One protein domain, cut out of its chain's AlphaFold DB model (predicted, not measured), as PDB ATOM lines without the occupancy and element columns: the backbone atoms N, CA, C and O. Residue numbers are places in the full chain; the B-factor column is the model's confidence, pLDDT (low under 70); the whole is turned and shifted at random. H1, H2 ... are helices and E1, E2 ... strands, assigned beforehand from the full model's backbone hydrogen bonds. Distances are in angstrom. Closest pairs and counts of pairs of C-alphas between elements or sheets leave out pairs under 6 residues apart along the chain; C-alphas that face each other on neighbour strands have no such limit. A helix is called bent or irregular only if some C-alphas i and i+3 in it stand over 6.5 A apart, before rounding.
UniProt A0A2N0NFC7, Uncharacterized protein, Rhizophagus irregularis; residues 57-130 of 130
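AT A GLANCE: This is residues 57 to 130 of the 130 residues of an uncharacterized protein of Rhizophagus irregularis (UniProt A0A2N0NFC7). There is little regular structure: a loop-rich body is built round a small two-strand antiparallel sheet, E1 - E2, with H2, which leads directly into E1, folded close to the two strands by its residues 89 to 92, and a tail, residues 121 to 130, sticks out. The 74 printed residues have, in order, H1 H2 E1 H3 E2 H4, with 28 residues in these; the class is mixed. The whole is loose, with radius of gyration of the C-alphas 15.8 A and spans of 55 by 29 by 19 A.

HOW THE PARTS SIT: H1, residues 59 to 63, is apart from H2, residues 87 to 92. E1, residues 93 to 96, is antiparallel to E2, residues 112 to 115, at 172 degrees; N 94 and O 114, 2.9 A, are within hydrogen-bond range. The closest C-alphas of H2 and E2 are those of Asn 92 and Glu 115, 5.7 A. H3, residues 101 to 105, is apart from H4, residues 120 to 123. H1, H2 and H3 have every O i to N i+4 pair within hydrogen-bond range; H4 is too short for one.

IN THESE COORDINATES: H1 begins at C-alpha 59, (177.157, 151.955, 157.267); H4 ends at C-alpha 123, (182.439, 167.447, 132.345). H2 measures 8.6 A from first to last C-alpha.

THE WHOLE: The printed part has no cut. The link H1 to H2 is long. pLDDT is under 70 at residues 65 to 69 and 118 to 130.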
ATOM      1  N   ILE A  57     173.461 157.005 160.634       90.00
ATOM      2  CA  ILE A  57     173.446 155.589 160.985       90.00
ATOM      3  C   ILE A  57     174.677 154.907 160.380       90.00
ATOM      4  O   ILE A  57     175.041 155.124 159.218       90.00
ATOM      5  N   GLU A  58     175.327 154.060 161.179       87.69
ATOM      6  CA  GLU A  58     176.542 153.386 160.749       87.69
ATOM      7  C   GLU A  58     176.296 152.544 159.497       87.69
ATOM      8  O   GLU A  58     175.354 151.757 159.401       87.69
ATOM      9  N   LEU A  59     177.218 152.661 158.542       86.69
ATOM     10  CA  LEU A  59     177.157 151.955 157.267       86.69
ATOM     11  C   LEU A  59     176.964 150.437 157.429       86.69
ATOM     12  O   LEU A  59     176.311 149.811 156.592       86.69
ATOM     13  N   LEU A  60     177.516 149.861 158.503       86.31
ATOM     14  CA  LEU A  60     177.408 148.435 158.811       86.31
ATOM     15  C   LEU A  60     175.957 147.964 158.923       86.31
ATOM     16  O   LEU A  60     175.671 146.844 158.498       86.31
ATOM     17  N   TYR A  61     175.049 148.819 159.407       86.69
ATOM     18  CA  TYR A  61     173.618 148.526 159.434       86.69
ATOM     19  C   TYR A  61     173.118 148.155 158.032       86.69
ATOM     20  O   TYR A  61     172.560 147.078 157.829       86.69
ATOM     21  N   TYR A  62     173.419 148.996 157.041       86.00
ATOM     22  CA  TYR A  62     172.938 148.836 155.668       86.00
ATOM     23  C   TYR A  62     173.639 147.736 154.873       86.00
ATOM     24  O   TYR A  62     173.096 147.249 153.887       86.00
ATOM     25  N   THR A  63     174.859 147.358 155.256       83.19
ATOM     26  CA  THR A  63     175.561 146.231 154.623       83.19
ATOM     27  C   THR A  63     175.228 144.890 155.271       83.19
ATOM     28  O   THR A  63     175.562 143.842 154.718       83.19
ATOM     29  N   SER A  64     174.599 144.902 156.451       80.62
ATOM     30  CA  SER A  64     174.230 143.683 157.160       80.62
ATOM     31  C   SER A  64     173.035 143.003 156.489       80.62
ATOM     32  O   SER A  64     172.022 143.630 156.195       80.62
ATOM     33  N   LYS A  65     173.137 141.693 156.247       65.56
ATOM     34  CA  LYS A  65     172.016 140.875 155.765       65.56
ATOM     35  C   LYS A  65     171.145 140.462 156.955       65.56
ATOM     36  O   LYS A  65     171.197 139.310 157.376       65.56
ATOM     37  N   LYS A  66     170.406 141.397 157.558       65.56
ATOM     38  CA  LYS A  66     169.429 141.053 158.604       65.56
ATOM     39  C   LYS A  66     168.108 140.619 157.965       65.56
ATOM     40  O   LYS A  66     167.689 141.169 156.949       65.56
ATOM     41  N   ALA A  67     167.451 139.623 158.561       49.50
ATOM     42  CA  ALA A  67     166.103 139.234 158.161       49.50
ATOM     43  C   ALA A  67     165.171 140.453 158.282       49.50
ATOM     44  O   ALA A  67     165.147 141.113 159.317       49.50
ATOM     45  N   GLY A  68     164.462 140.778 157.201       61.56
ATOM     46  CA  GLY A  68     163.501 141.881 157.146       61.56
ATOM     47  C   GLY A  68     163.932 143.095 156.320       61.56
ATOM     48  O   GLY A  68     163.039 143.742 155.793       61.56
ATOM     49  N   ASN A  69     165.241 143.380 156.163       69.69
ATOM     50  CA  ASN A  69     165.792 144.514 155.383       69.69
ATOM     51  C   ASN A  69     164.884 145.760 155.364       69.69
ATOM     52  O   ASN A  69     164.602 146.321 154.304       69.69
ATOM     53  N   ILE A  70     164.381 146.154 156.537       82.69
ATOM     54  CA  ILE A  70     163.453 147.274 156.633       82.69
ATOM     55  C   ILE A  70     164.255 148.521 156.257       82.69
ATOM     56  O   ILE A  70     165.267 148.798 156.910       82.69
ATOM     57  N   PRO A  71     163.873 149.252 155.196       87.38
ATOM     58  CA  PRO A  71     164.554 150.490 154.878       87.38
ATOM     59  C   PRO A  71     164.349 151.446 156.050       87.38
ATOM     60  O   PRO A  71     163.226 151.637 156.510       87.38
ATOM     61  N   ILE A  72     165.438 152.036 156.533       93.12
ATOM     62  CA  ILE A  72     165.400 153.113 157.520       93.12
ATOM     63  C   ILE A  72     166.167 154.318 156.994       93.12
ATOM     64  O   ILE A  72     167.132 154.171 156.231       93.12
ATOM     65  N   CYS A  73     165.752 155.510 157.409       95.31
ATOM     66  CA  CYS A  73     166.398 156.757 157.047       95.31
ATOM     67  C   CYS A  73     167.859 156.756 157.505       95.31
ATOM     68  O   CYS A  73     168.154 156.458 158.660       95.31
ATOM     69  N   TYR A  74     168.755 157.156 156.600       94.69
ATOM     70  CA  TYR A  74     170.200 157.227 156.822       94.69
ATOM     71  C   TYR A  74     170.616 158.097 158.007       94.69
ATOM     72  O   TYR A  74     171.670 157.873 158.592       94.69
ATOM     73  N   TRP A  75     169.792 159.079 158.364       94.00
ATOM     74  CA  TRP A  75     170.115 160.056 159.396       94.00
ATOM     75  C   TRP A  75     169.490 159.719 160.747       94.00
ATOM     76  O   TRP A  75     170.187 159.768 161.749       94.00
ATOM     77  N   CYS A  76     168.206 159.356 160.782       91.94
ATOM     78  CA  CYS A  76     167.474 159.199 162.046       91.94
ATOM     79  C   CYS A  76     166.943 157.786 162.311       91.94
ATOM     80  O   CYS A  76     166.392 157.536 163.377       91.94
ATOM     81  N   GLY A  77     167.048 156.866 161.349       91.31
ATOM     82  CA  GLY A  77     166.528 155.510 161.497       91.31
ATOM     83  C   GLY A  77     165.000 155.366 161.422       91.31
ATOM     84  O   GLY A  77     164.500 154.258 161.602       91.31
ATOM     85  N   ALA A  78     164.251 156.429 161.105       93.44
ATOM     86  CA  ALA A  78     162.819 156.323 160.815       93.44
ATOM     87  C   ALA A  78     162.569 155.357 159.647       93.44
ATOM     88  O   ALA A  78     163.284 155.393 158.644       93.44
ATOM     89  N   ASN A  79     161.561 154.496 159.767       93.50
ATOM     90  CA  ASN A  79     161.252 153.445 158.792       93.50
ATOM     91  C   ASN A  79     160.067 153.792 157.869       93.50
ATOM     92  O   ASN A  79     159.516 152.915 157.204       93.50
ATOM     93  N   ASN A  80     159.659 155.059 157.846       94.88
ATOM     94  CA  ASN A  80     158.498 155.560 157.127       94.88
ATOM     95  C   ASN A  80     158.772 156.947 156.515       94.88
ATOM     96  O   ASN A  80     159.850 157.515 156.693       94.88
ATOM     97  N   ASP A  81     157.781 157.460 155.776       96.69
ATOM     98  CA  ASP A  81     157.771 158.819 155.211       96.69
ATOM     99  C   ASP A  81     159.035 159.156 154.400       96.69
ATOM    100  O   ASP A  81     159.723 160.152 154.623       96.69
ATOM    101  N   PHE A  82     159.400 158.260 153.481       97.38
ATOM    102  CA  PHE A  82     160.584 158.432 152.649       97.38
ATOM    103  C   PHE A  82     160.351 159.416 151.507       97.38
ATOM    104  O   PHE A  82     159.400 159.292 150.736       97.38
ATOM    105  N   VAL A  83     161.311 160.320 151.326       97.62
ATOM    106  CA  VAL A  83     161.390 161.195 150.160       97.62
ATOM    107  C   VAL A  83     161.717 160.356 148.929       97.62
ATOM    108  O   VAL A  83     162.630 159.524 148.939       97.62
ATOM    109  N   THR A  84     161.000 160.601 147.833       96.94
ATOM    110  CA  THR A  84     161.296 159.973 146.544       96.94
ATOM    111  C   THR A  84     162.700 160.350 146.079       96.94
ATOM    112  O   THR A  84     163.040 161.527 145.980       96.94
ATOM    113  N   VAL A  85     163.521 159.346 145.763       96.12
ATOM    114  CA  VAL A  85     164.887 159.571 145.280       96.12
ATOM    115  C   VAL A  85     164.848 160.237 143.897       96.12
ATOM    116  O   VAL A  85     164.307 159.636 142.964       96.12
ATOM    117  N   PRO A  86     165.471 161.416 143.709       95.75
ATOM    118  CA  PRO A  86     165.581 162.060 142.404       95.75
ATOM    119  C   PRO A  86     166.225 161.150 141.351       95.75
ATOM    120  O   PRO A  86     167.239 160.499 141.618       95.75
ATOM    121  N   GLN A  87     165.677 161.144 140.133       94.19
ATOM    122  CA  GLN A  87     166.125 160.272 139.039       94.19
ATOM    123  C   GLN A  87     167.629 160.405 138.755       94.19
ATOM    124  O   GLN A  87     168.326 159.404 138.601       94.19
ATOM    125  N   ASN A  88     168.169 161.627 138.790       93.25
ATOM    126  CA  ASN A  88     169.595 161.856 138.562       93.25
ATOM    127  C   ASN A  88     170.478 161.140 139.597       93.25
ATOM    128  O   ASN A  88     171.606 160.772 139.285       93.25
ATOM    129  N   LEU A  89     170.015 160.954 140.835       94.44
ATOM    130  CA  LEU A  89     170.784 160.221 141.837       94.44
ATOM    131  C   LEU A  89     170.748 158.717 141.562       94.44
ATOM    132  O   LEU A  89     171.785 158.072 141.678       94.44
ATOM    133  N   GLN A  90     169.601 158.185 141.136       91.62
ATOM    134  CA  GLN A  90     169.463 156.771 140.772       91.62
ATOM    135  C   GLN A  90     170.351 156.403 139.573       91.62
ATOM    136  O   GLN A  90     170.987 155.355 139.555       91.62
ATOM    137  N   GLU A  91     170.446 157.294 138.585       91.75
ATOM    138  CA  GLU A  91     171.256 157.068 137.384       91.75
ATOM    139  C   GLU A  91     172.762 157.213 137.639       91.75
ATOM    140  O   GLU A  91     173.576 156.518 137.026       91.75
ATOM    141  N   ASN A  92     173.159 158.118 138.538       92.94
ATOM    142  CA  ASN A  92     174.569 158.443 138.754       92.94
ATOM    143  C   ASN A  92     175.215 157.674 139.910       92.94
ATOM    144  O   ASN A  92     176.440 157.661 139.984       92.94
ATOM    145  N   PHE A  93     174.455 157.026 140.796       94.38
ATOM    146  CA  PHE A  93     175.006 156.343 141.969       94.38
ATOM    147  C   PHE A  93     174.424 154.941 142.116       94.38
ATOM    148  O   PHE A  93     173.215 154.753 142.054       94.38
ATOM    149  N   LYS A  94     175.282 153.945 142.373       91.56
ATOM    150  CA  LYS A  94     174.810 152.572 142.630       91.56
ATOM    151  C   LYS A  94     174.132 152.426 143.987       91.56
ATOM    152  O   LYS A  94     173.365 151.492 144.181       91.56
ATOM    153  N   LEU A  95     174.472 153.294 144.940       92.00
ATOM    154  CA  LEU A  95     173.906 153.287 146.283       92.00
ATOM    155  C   LEU A  95     173.405 154.685 146.621       92.00
ATOM    156  O   LEU A  95     174.199 155.622 146.721       92.00
ATOM    157  N   VAL A  96     172.100 154.791 146.844       94.69
ATOM    158  CA  VAL A  96     171.447 155.960 147.432       94.69
ATOM    159  C   VAL A  96     170.686 155.472 148.659       94.69
ATOM    160  O   VAL A  96     169.855 154.573 148.547       94.69
ATOM    161  N   TYR A  97     171.010 156.013 149.830       94.38
ATOM    162  CA  TYR A  97     170.408 155.572 151.090       94.38
ATOM    163  C   TYR A  97     169.090 156.316 151.360       94.38
ATOM    164  O   TYR A  97     168.990 157.488 150.989       94.38
ATOM    165  N   PRO A  98     168.092 155.682 152.008       95.62
ATOM    166  CA  PRO A  98     166.795 156.309 152.260       95.62
ATOM    167  C   PRO A  98     166.902 157.603 153.080       95.62
ATOM    168  O   PRO A  98     167.692 157.699 154.021       95.62
ATOM    169  N   LEU A  99     166.060 158.582 152.758       97.50
ATOM    170  CA  LEU A  99     165.921 159.855 153.467       97.50
ATOM    171  C   LEU A  99     164.440 160.055 153.792       97.50
ATOM    172  O   LEU A  99     163.624 159.937 152.884       97.50
ATOM    173  N   CYS A 100     164.087 160.328 155.050       97.81
ATOM    174  CA  CYS A 100     162.712 160.684 155.408       97.81
ATOM    175  C   CYS A 100     162.455 162.188 155.243       97.81
ATOM    176  O   CYS A 100     163.404 162.983 155.272       97.81
ATOM    177  N   SER A 101     161.187 162.581 155.093       97.94
ATOM    178  CA  SER A 101     160.777 163.978 154.896       97.94
ATOM    179  C   SER A 101     161.255 164.877 156.033       97.94
ATOM    180  O   SER A 101     161.882 165.898 155.768       97.94
ATOM    181  N   SER A 102     161.113 164.439 157.289       97.06
ATOM    182  CA  SER A 102     161.578 165.207 158.453       97.06
ATOM    183  C   SER A 102     163.078 165.535 158.399       97.06
ATOM    184  O   SER A 102     163.485 166.668 158.658       97.06
ATOM    185  N   CYS A 103     163.937 164.582 158.022       96.81
ATOM    186  CA  CYS A 103     165.366 164.867 157.875       96.81
ATOM    187  C   CYS A 103     165.652 165.782 156.677       96.81
ATOM    188  O   CYS A 103     166.541 166.627 156.766       96.81
ATOM    189  N   ASN A 104     164.910 165.625 155.579       97.44
ATOM    190  CA  ASN A 104     165.041 166.472 154.395       97.44
ATOM    191  C   ASN A 104     164.664 167.935 154.687       97.44
ATOM    192  O   ASN A 104     165.392 168.848 154.307       97.44
ATOM    193  N   GLU A 105     163.569 168.159 155.417       97.50
ATOM    194  CA  GLU A 105     163.116 169.483 155.865       97.50
ATOM    195  C   GLU A 105     164.120 170.145 156.817       97.50
ATOM    196  O   GLU A 105     164.355 171.348 156.735       97.50
ATOM    197  N   ASN A 106     164.800 169.349 157.647       95.44
ATOM    198  CA  ASN A 106     165.902 169.798 158.504       95.44
ATOM    199  C   ASN A 106     167.246 169.957 157.756       95.44
ATOM    200  O   ASN A 106     168.305 170.058 158.376       95.44
ATOM    201  N   GLY A 107     167.236 169.959 156.419       95.94
ATOM    202  CA  GLY A 107     168.402 170.248 155.582       95.94
ATOM    203  C   GLY A 107     169.364 169.076 155.368       95.94
ATOM    204  O   GLY A 107     170.425 169.259 154.762       95.94
ATOM    205  N   LYS A 108     169.033 167.861 155.824       96.12
ATOM    206  CA  LYS A 108     169.814 166.667 155.467       96.12
ATOM    207  C   LYS A 108     169.531 166.288 154.011       96.12
ATOM    208  O   LYS A 108     168.448 166.512 153.485       96.12
ATOM    209  N   THR A 109     170.506 165.670 153.349       96.50
ATOM    210  CA  THR A 109     170.386 165.251 151.943       96.50
ATOM    211  C   THR A 109     170.608 163.750 151.789       96.50
ATOM    212  O   THR A 109     171.059 163.069 152.717       96.50
ATOM    213  N   PHE A 110     170.287 163.215 150.607       96.56
ATOM    214  CA  PHE A 110     170.564 161.821 150.273       96.56
ATOM    215  C   PHE A 110     172.060 161.524 150.374       96.56
ATOM    216  O   PHE A 110     172.877 162.084 149.634       96.56
ATOM    217  N   TYR A 111     172.412 160.579 151.242       95.06
ATOM    218  CA  TYR A 111     173.747 160.010 151.238       95.06
ATOM    219  C   TYR A 111     173.882 159.035 150.069       95.06
ATOM    220  O   TYR A 111     172.979 158.244 149.781       95.06
ATOM    221  N   LYS A 112     175.012 159.108 149.367       93.94
ATOM    222  CA  LYS A 112     175.241 158.392 148.112       93.94
ATOM    223  C   LYS A 112     176.647 157.824 148.056       93.94
ATOM    224  O   LYS A 112     177.600 158.449 148.517       93.94
ATOM    225  N   ARG A 113     176.784 156.636 147.476       91.88
ATOM    226  CA  ARG A 113     178.074 155.971 147.259       91.88
ATOM    227  C   ARG A 113     178.118 155.328 145.881       91.88
ATOM    228  O   ARG A 113     177.089 155.082 145.259       91.88
ATOM    229  N   LEU A 114     179.340 155.011 145.451       89.94
ATOM    230  CA  LEU A 114     179.626 154.317 144.194       89.94
ATOM    231  C   LEU A 114     179.086 155.083 142.978       89.94
ATOM    232  O   LEU A 114     178.138 154.652 142.326       89.94
ATOM    233  N   GLU A 115     179.702 156.229 142.683       91.25
ATOM    234  CA  GLU A 115     179.367 157.023 141.500       91.25
ATOM    235  C   GLU A 115     179.669 156.254 140.200       91.25
ATOM    236  O   GLU A 115     180.721 155.622 140.039       91.25
ATOM    237  N   ASN A 116     178.742 156.327 139.252       86.19
ATOM    238  CA  ASN A 116     178.856 155.738 137.932       86.19
ATOM    239  C   ASN A 116     179.790 156.607 137.078       86.19
ATOM    240  O   ASN A 116     179.426 157.676 136.594       86.19
ATOM    241  N   LYS A 117     181.014 156.124 136.842       70.38
ATOM    242  CA  LYS A 117     182.076 156.836 136.096       70.38
ATOM    243  C   LYS A 117     181.791 157.075 134.598       70.38
ATOM    244  O   LYS A 117     182.699 157.447 133.859       70.38
ATOM    245  N   VAL A 118     180.569 156.852 134.116       60.09
ATOM    246  CA  VAL A 118     180.214 157.020 132.696       60.09
ATOM    247  C   VAL A 118     180.019 158.505 132.344       60.09
ATOM    248  O   VAL A 118     180.386 158.929 131.250       60.09
ATOM    249  N   ASN A 119     179.555 159.329 133.292       51.56
ATOM    250  CA  ASN A 119     179.261 160.752 133.062       51.56
ATOM    251  C   ASN A 119     180.414 161.715 133.396       51.56
ATOM    252  O   ASN A 119     180.416 162.858 132.933       51.56
ATOM    253  N   SER A 120     181.443 161.275 134.124       53.00
ATOM    254  CA  SER A 120     182.581 162.132 134.498       53.00
ATOM    255  C   SER A 120     183.465 162.537 133.309       53.00
ATOM    256  O   SER A 120     184.109 163.582 133.357       53.00
ATOM    257  N   ARG A 121     183.432 161.794 132.190       49.38
ATOM    258  CA  ARG A 121     184.158 162.158 130.956       49.38
ATOM    259  C   ARG A 121     183.533 163.324 130.180       49.38
ATOM    260  O   ARG A 121     184.234 163.954 129.394       49.38
ATOM    261  N   LYS A 122     182.246 163.643 130.380       48.84
ATOM    262  CA  LYS A 122     181.597 164.771 129.677       48.84
ATOM    263  C   LYS A 122     181.894 166.129 130.323       48.84
ATOM    264  O   LYS A 122     181.954 167.122 129.609       48.84
ATOM    265  N   LYS A 123     182.152 166.182 131.637       47.28
ATOM    266  CA  LYS A 123     182.439 167.447 132.345       47.28
ATOM    267  C   LYS A 123     183.822 168.041 132.048       47.28
ATOM    268  O   LYS A 123     183.980 169.246 132.168       47.28
ATOM    269  N   GLN A 124     184.800 167.240 131.617       47.81
ATOM    270  CA  GLN A 124     186.130 167.753 131.250       47.81
ATOM    271  C   GLN A 124     186.204 168.373 129.845       47.81
ATOM    272  O   GLN A 124     187.208 168.994 129.523       47.81
ATOM    273  N   LYS A 125     185.161 168.249 129.009       40.88
ATOM    274  CA  LYS A 125     185.174 168.770 127.629       40.88
ATOM    275  C   LYS A 125     184.605 170.184 127.454       40.88
ATOM    276  O   LYS A 125     184.566 170.652 126.325       40.88
ATOM    277  N   VAL A 126     184.174 170.859 128.524       46.47
ATOM    278  CA  VAL A 126     183.535 172.193 128.429       46.47
ATOM    279  C   VAL A 126     184.438 173.336 128.928       46.47
ATOM    280  O   VAL A 126     184.108 174.493 128.724       46.47
ATOM    281  N   ASN A 127     185.623 173.049 129.484       42.91
ATOM    282  CA  ASN A 127     186.556 174.085 129.968       42.91
ATOM    283  C   ASN A 127     187.805 174.246 129.082       42.91
ATOM    284  O   ASN A 127     188.904 174.452 129.594       42.91
ATOM    285  N   HIS A 128     187.658 174.125 127.762       46.16
ATOM    286  CA  HIS A 128     188.670 174.632 126.836       46.16
ATOM    287  C   HIS A 128     188.016 175.091 125.533       46.16
ATOM    288  O   HIS A 128     187.935 174.328 124.572       46.16
ATOM    289  N   VAL A 129     187.504 176.321 125.546       39.97
ATOM    290  CA  VAL A 129     187.339 177.151 124.352       39.97
ATOM    291  C   VAL A 129     187.711 178.578 124.768       39.97
ATOM    292  O   VAL A 129     187.031 179.148 125.619       39.97
ATOM    293  N   ASP A 130     188.823 179.018 124.173       39.56
ATOM    294  CA  ASP A 130     189.442 180.352 124.061       39.56
ATOM    295  C   ASP A 130     189.939 181.086 125.322       39.56
ATOM    296  O   ASP A 130     189.130 181.597 126.127       39.56
TER     297      ASP A 130